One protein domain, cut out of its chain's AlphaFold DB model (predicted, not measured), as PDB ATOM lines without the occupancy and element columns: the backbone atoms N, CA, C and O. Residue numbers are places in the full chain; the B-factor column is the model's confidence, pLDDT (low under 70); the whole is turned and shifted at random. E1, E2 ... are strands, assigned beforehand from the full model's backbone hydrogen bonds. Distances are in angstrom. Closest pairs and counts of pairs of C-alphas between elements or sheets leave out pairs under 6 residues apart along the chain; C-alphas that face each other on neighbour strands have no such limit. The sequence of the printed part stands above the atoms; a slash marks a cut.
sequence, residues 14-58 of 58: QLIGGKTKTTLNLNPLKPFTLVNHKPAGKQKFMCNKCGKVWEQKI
ATOM      1  N   GLN A  14      67.978 136.862 129.530       89.00
ATOM      2  CA  GLN A  14      69.408 136.738 129.797       89.00
ATOM      3  C   GLN A  14      70.229 137.464 128.728       89.00
ATOM      4  O   GLN A  14      69.918 137.405 127.538       89.00
ATOM      5  N   LEU A  15      71.299 138.139 129.152       88.25
ATOM      6  CA  LEU A  15      72.308 138.684 128.249       88.25
ATOM      7  C   LEU A  15      73.202 137.533 127.768       88.25
ATOM      8  O   LEU A  15      73.969 136.979 128.549       88.25
ATOM      9  N   ILE A  16      73.112 137.190 126.486       90.31
ATOM     10  CA  ILE A  16      73.899 136.102 125.878       90.31
ATOM     11  C   ILE A  16      75.106 136.612 125.088       90.31
ATOM     12  O   ILE A  16      75.920 135.835 124.597       90.31
ATOM     13  N   GLY A  17      75.230 137.928 124.932       83.88
ATOM     14  CA  GLY A  17      76.385 138.522 124.282       83.88
ATOM     15  C   GLY A  17      76.315 140.035 124.248       83.88
ATOM     16  O   GLY A  17      75.246 140.631 124.226       83.88
ATOM     17  N   GLY A  18      77.472 140.674 124.218       82.69
ATOM     18  CA  GLY A  18      77.559 142.122 124.213       82.69
ATOM     19  C   GLY A  18      78.982 142.562 124.486       82.69
ATOM     20  O   GLY A  18      79.755 141.850 125.123       82.69
ATOM     21  N   LYS A  19      79.356 143.729 123.965       81.25
ATOM     22  CA  LYS A  19      80.632 144.350 124.322       81.25
ATOM     23  C   LYS A  19      80.376 145.285 125.493       81.25
ATOM     24  O   LYS A  19      79.440 146.078 125.441       81.25
ATOM     25  N   THR A  20      81.218 145.222 126.514       82.75
ATOM     26  CA  THR A  20      81.219 146.180 127.623       82.75
ATOM     27  C   THR A  20      82.525 146.950 127.561       82.75
ATOM     28  O   THR A  20      83.599 146.358 127.474       82.75
ATOM     29  N   LYS A  21      82.440 148.279 127.556       82.44
ATOM     30  CA  LYS A  21      83.602 149.150 127.721       82.44
ATOM     31  C   LYS A  21      83.797 149.387 129.210       82.44
ATOM     32  O   LYS A  21      82.897 149.900 129.874       82.44
ATOM     33  N   THR A  22      84.967 149.014 129.703       82.94
ATOM     34  CA  THR A  22      85.417 149.344 131.051       82.94
ATOM     35  C   THR A  22      86.363 150.527 130.944       82.94
ATOM     36  O   THR A  22      87.383 150.439 130.263       82.94
ATOM     37  N   THR A  23      86.019 151.637 131.586       80.25
ATOM     38  CA  THR A  23      86.845 152.846 131.607       80.25
ATOM     39  C   THR A  23      87.302 153.112 133.029       80.25
ATOM     40  O   THR A  23      86.494 153.036 133.954       80.25
ATOM     41  N   LEU A  24      88.574 153.458 133.211       81.25
ATOM     42  CA  LEU A  24      89.066 153.902 134.509       81.25
ATOM     43  C   LEU A  24      88.428 155.255 134.840       81.25
ATOM     44  O   LEU A  24      88.407 156.164 134.005       81.25
ATOM     45  N   ASN A  25      87.863 155.379 136.034       75.44
ATOM     46  CA  ASN A  25      87.310 156.641 136.489       75.44
ATOM     47  C   ASN A  25      88.396 157.391 137.259       75.44
ATOM     48  O   ASN A  25      88.764 157.036 138.370       75.44
ATOM     49  N   LEU A  26      88.922 158.424 136.606       78.56
ATOM     50  CA  LEU A  26      90.009 159.256 137.108       78.56
ATOM     51  C   LEU A  26      89.510 160.444 137.939       78.56
ATOM     52  O   LEU A  26      90.273 161.372 138.177       78.56
ATOM     53  N   ASN A  27      88.233 160.472 138.336       74.12
ATOM     54  CA  ASN A  27      87.692 161.607 139.072       74.12
ATOM     55  C   ASN A  27      88.188 161.601 140.532       74.12
ATOM     56  O   ASN A  27      87.724 160.765 141.315       74.12
ATOM     57  N   PRO A  28      89.027 162.567 140.951       70.94
ATOM     58  CA  PRO A  28      89.571 162.606 142.310       70.94
ATOM     59  C   PRO A  28      88.493 162.846 143.379       70.94
ATOM     60  O   PRO A  28      88.686 162.505 144.540       70.94
ATOM     61  N   LEU A  29      87.325 163.375 142.992       81.44
ATOM     62  CA  LEU A  29      86.175 163.590 143.879       81.44
ATOM     63  C   LEU A  29      85.282 162.345 144.054       81.44
ATOM     64  O   LEU A  29      84.320 162.389 144.818       81.44
ATOM     65  N   LYS A  30      85.553 161.239 143.344       71.25
ATOM     66  CA  LYS A  30      84.853 159.952 143.526       71.25
ATOM     67  C   LYS A  30      85.857 158.814 143.758       71.25
ATOM     68  O   LYS A  30      85.993 157.942 142.901       71.25
ATOM     69  N   PRO A  31      86.515 158.782 144.930       64.12
ATOM     70  CA  PRO A  31      87.624 157.864 145.207       64.12
ATOM     71  C   PRO A  31      87.237 156.376 145.179       64.12
ATOM     72  O   PRO A  31      88.093 155.521 144.997       64.12
ATOM     73  N   PHE A  32      85.949 156.050 145.324       76.19
ATOM     74  CA  PHE A  32      85.465 154.664 145.371       76.19
ATOM     75  C   PHE A  32      84.935 154.145 144.036       76.19
ATOM     76  O   PHE A  32      84.616 152.966 143.902       76.19
ATOM     77  N   THR A  33      84.809 155.009 143.032       69.81
ATOM     78  CA  THR A  33      84.394 154.588 141.697       69.81
ATOM     79  C   THR A  33      85.662 154.441 140.873       69.81
ATOM     80  O   THR A  33      86.066 155.395 140.235       69.81
ATOM     81  N   LEU A  34      86.324 153.283 140.932       71.62
ATOM     82  CA  LEU A  34      87.590 153.033 140.217       71.62
ATOM     83  C   LEU A  34      87.370 152.740 138.729       71.62
ATOM     84  O   LEU A  34      88.166 153.128 137.874       71.62
ATOM     85  N   VAL A  35      86.263 152.073 138.403       79.69
ATOM     86  CA  VAL A  35      85.947 151.621 137.047       79.69
ATOM     87  C   VAL A  35      84.488 151.901 136.708       79.69
ATOM     88  O   VAL A  35      83.589 151.713 137.522       79.69
ATOM     89  N   ASN A  36      84.253 152.365 135.484       79.62
ATOM     90  CA  ASN A  36      82.933 152.534 134.898       79.62
ATOM     91  C   ASN A  36      82.727 151.445 133.852       79.62
ATOM     92  O   ASN A  36      83.483 151.370 132.884       79.62
ATOM     93  N   HIS A  37      81.675 150.651 134.006       81.19
ATOM     94  CA  HIS A  37      81.249 149.690 132.997       81.19
ATOM     95  C   HIS A  37      80.082 150.282 132.212       81.19
ATOM     96  O   HIS A  37      79.051 150.626 132.788       81.19
ATOM     97  N   LYS A  38      80.238 150.426 130.895       80.56
ATOM     98  CA  LYS A  38      79.152 150.849 130.003       80.56
ATOM     99  C   LYS A  38      78.975 149.841 128.870       80.56
ATOM    100  O   LYS A  38      79.977 149.454 128.258       80.56
ATOM    101  N   PRO A  39      77.737 149.428 128.547       82.75
ATOM    102  CA  PRO A  39      77.493 148.613 127.367       82.75
ATOM    103  C   PRO A  39      77.931 149.389 126.121       82.75
ATOM    104  O   PRO A  39      77.683 150.586 125.970       82.75
ATOM    105  N   ALA A  40      78.645 148.713 125.233       79.31
ATOM    106  CA  ALA A  40      79.165 149.268 124.000       79.31
ATOM    107  C   ALA A  40      78.499 148.583 122.809       79.31
ATOM    108  O   ALA A  40      78.704 147.400 122.550       79.31
ATOM    109  N   GLY A  41      77.719 149.353 122.053       84.75
ATOM    110  CA  GLY A  41      76.996 148.846 120.889       84.75
ATOM    111  C   GLY A  41      75.745 148.053 121.265       84.75
ATOM    112  O   GLY A  41      75.149 148.271 122.317       84.75
ATOM    113  N   LYS A  42      75.322 147.162 120.364       87.06
ATOM    114  CA  LYS A  42      74.146 146.313 120.569       87.06
ATOM    115  C   LYS A  42      74.478 145.170 121.530       87.06
ATOM    116  O   LYS A  42      75.534 144.550 121.422       87.06
ATOM    117  N   GLN A  43      73.565 144.908 122.450       88.56
ATOM    118  CA  GLN A  43      73.581 143.787 123.376       88.56
ATOM    119  C   GLN A  43      72.608 142.722 122.857       88.56
ATOM    120  O   GLN A  43      71.528 143.058 122.371       88.56
ATOM    121  N   LYS A  44      73.008 141.454 122.913       90.12
ATOM    122  CA  LYS A  44      72.214 140.285 122.531       90.12
ATOM    123  C   LYS A  44      71.541 139.702 123.759       90.12
ATOM    124  O   LYS A  44      72.204 139.299 124.714       90.12
ATOM    125  N   PHE A  45      70.231 139.594 123.678       89.94
ATOM    126  CA  PHE A  45      69.378 139.076 124.725       89.94
ATOM    127  C   PHE A  45      68.669 137.814 124.264       89.94
ATOM    128  O   PHE A  45      68.331 137.690 123.087       89.94
ATOM    129  N   MET A  46      68.430 136.900 125.195       89.44
ATOM    130  CA  MET A  46      67.671 135.677 124.984       89.44
ATOM    131  C   MET A  46      66.576 135.558 126.034       89.44
ATOM    132  O   MET A  46      66.830 135.701 127.227       89.44
ATOM    133  N   CYS A  47      65.361 135.253 125.594       89.25
ATOM    134  CA  CYS A  47      64.274 134.883 126.486       89.25
ATOM    135  C   CYS A  47      64.409 133.417 126.896       89.25
ATOM    136  O   CYS A  47      64.327 132.539 126.040       89.25
ATOM    137  N   ASN A  48      64.512 133.118 128.186       87.06
ATOM    138  CA  ASN A  48      64.609 131.731 128.659       87.06
ATOM    139  C   ASN A  48      63.284 130.979 128.546       87.06
ATOM    140  O   ASN A  48      63.271 129.756 128.464       87.06
ATOM    141  N   LYS A  49      62.163 131.708 128.528       85.19
ATOM    142  CA  LYS A  49      60.831 131.112 128.395       85.19
ATOM    143  C   LYS A  49      60.528 130.662 126.973       85.19
ATOM    144  O   LYS A  49      59.902 129.628 126.809       85.19
ATOM    145  N   CYS A  50      60.899 131.433 125.951       84.62
ATOM    146  CA  CYS A  50      60.528 131.134 124.559       84.62
ATOM    147  C   CYS A  50      61.714 130.972 123.602       84.62
ATOM    148  O   CYS A  50      61.504 130.744 122.415       84.62
ATOM    149  N   GLY A  51      62.952 131.128 124.079       84.81
ATOM    150  CA  GLY A  51      64.165 131.027 123.263       84.81
ATOM    151  C   GLY A  51      64.366 132.179 122.276       84.81
ATOM    152  O   GLY A  51      65.320 132.159 121.503       84.81
ATOM    153  N   LYS A  52      63.490 133.195 122.269       87.12
ATOM    154  CA  LYS A  52      63.608 134.337 121.355       87.12
ATOM    155  C   LYS A  52      64.906 135.089 121.626       87.12
ATOM    156  O   LYS A  52      65.148 135.489 122.761       87.12
ATOM    157  N   VAL A  53      65.687 135.329 120.576       89.88
ATOM    158  CA  VAL A  53      66.916 136.126 120.624       89.88
ATOM    159  C   VAL A  53      66.690 137.459 119.922       89.88
ATOM    160  O   VAL A  53      66.104 137.499 118.840       89.88
ATOM    161  N   TRP A  54      67.144 138.554 120.525       89.00
ATOM    162  CA  TRP A  54      67.115 139.876 119.900       89.00
ATOM    163  C   TRP A  54      68.325 140.714 120.287       89.00
ATOM    164  O   TRP A  54      69.012 140.453 121.272       89.00
ATOM    165  N   GLU A  55      68.581 141.744 119.486       90.06
ATOM    166  CA  GLU A  55      69.626 142.726 119.733       90.06
ATOM    167  C   GLU A  55      69.010 144.073 120.097       90.06
ATOM    168  O   GLU A  55      68.149 144.578 119.377       90.06
ATOM    169  N   GLN A  56      69.483 144.689 121.177       84.81
ATOM    170  CA  GLN A  56      69.050 146.021 121.587       84.81
ATOM    171  C   GLN A  56      70.235 146.849 122.081       84.81
ATOM    172  O   GLN A  56      71.159 146.336 122.710       84.81
ATOM    173  N   LYS A  57      70.230 148.146 121.769       81.12
ATOM    174  CA  LYS A  57      71.181 149.103 122.339       81.12
ATOM    175  C   LYS A  57      70.608 149.605 123.666       81.12
ATOM    176  O   LYS A  57      69.495 150.124 123.665       81.12
ATOM    177  N   ILE A  58      71.358 149.396 124.749       72.38
ATOM    178  CA  ILE A  58      71.073 149.915 126.097       72.38
ATOM    179  C   ILE A  58      71.733 151.284 126.243       72.38
ATOM    180  O   ILE A  58      72.869 151.431 125.725       72.38
TER     181      ILE A  58
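What this domain is: This is residues 14 to 58 of the 58 residues of an uncharacterized protein of [Clostridium] celerecrescens 18A (UniProt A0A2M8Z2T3). A long ribbon of two antiparallel strands, E1 and E2, is bent sharply along its length into an open V, and a short third strand, E3, folds back beside the later part of E2 to make a small three-stranded patch in one arm. At the far end of the other arm the loop between E1 and E2 sticks out, with residues 27 to 32 standing free. The printed part has 45 residues, with no named helix and three named strands in the order E1, E2, E3; the class is all strand. The sheet order is E1, E2, E3, all antiparallel, and the sheet is twisted. The whole is extended, with a radius of gyration of the C-alphas of 14.7 A, and the C-alphas span 46 by 18 by 12 A, a rod in outline.

Where its parts are: The printed part begins with E1, residues 14 to 24, which starts at C-alpha 14 at (69.408, 136.738, 129.797) and measures 26.5 A from first to last C-alpha. E1 bends by 78 degrees at residue 17. It ends at C-alpha 24 at (89.066, 153.902, 134.509), and residues 25 to 34 follow as a link. E2, residues 35 to 47, is the longest strand by residues, with 13 residues and 29.3 A from first to last C-alpha. It bends by 81 degrees at residue 41 and ends at C-alpha 47 at (64.274, 134.883, 126.486). After residues 48 to 52 comes E3, residues 53 to 57, which measures 13.8 A and ends at C-alpha 57 at (71.181, 149.103, 122.339). Ile 58 follows it and is the chain's last residue.

How they stand to each other: The three strands form one sheet and together a meander, each strand the antiparallel neighbour of the one before, with no named helix between. E2 is the inner strand, and E1 and E3 are the edge strands. E1 and E2 are a hairpin, and the angle between their N-to-C directions is 169 degrees. Near the printed part's first residue, C-alphas 15 and 45 face each other at 4.6 A, and N 14 and O 46 are within hydrogen-bond range at 2.8 A. Close to the two bends, C-alphas 18 and 43 face each other at 4.4 A, while the next facing pair is 19 and 40, at 5.1 A. Toward the loop, C-alphas 24 and 35 face each other at 4.6 A, and N 36 and O 23 are within hydrogen-bond range at 2.8 A. E2 and E3 are also a hairpin, antiparallel at 148 degrees between their directions. The C-alphas that face each other there run from 46 and 53, at 4.4 A, to 41 and 57, at 6.0 A. Across this pair N 45 and O 54 are within hydrogen-bond range at 2.8 A, and so are N 56 and O 43 at 2.9 A.

The domain as a whole: The two C-alphas farthest apart are those of Pro 28, in the link between E1 and E2, and Cys 50, in the link between E2 and E3, at 46.4 A. The C-alphas of Gln 14 and Ile 58, the first and last printed residues, are 13.8 A apart. The printed part has no cut. The link from E1 to E2, 10 residues, is short, the link from E2 to E3, 5 residues, is tight, and no link is long. The C-alphas of the sheet lie up to 4.5 A off the best plane through all of them. The mean pLDDT of the printed part is 82.2, and the model's confidence is under 70 at residues 31 and 33, both in the link between E1 and E2.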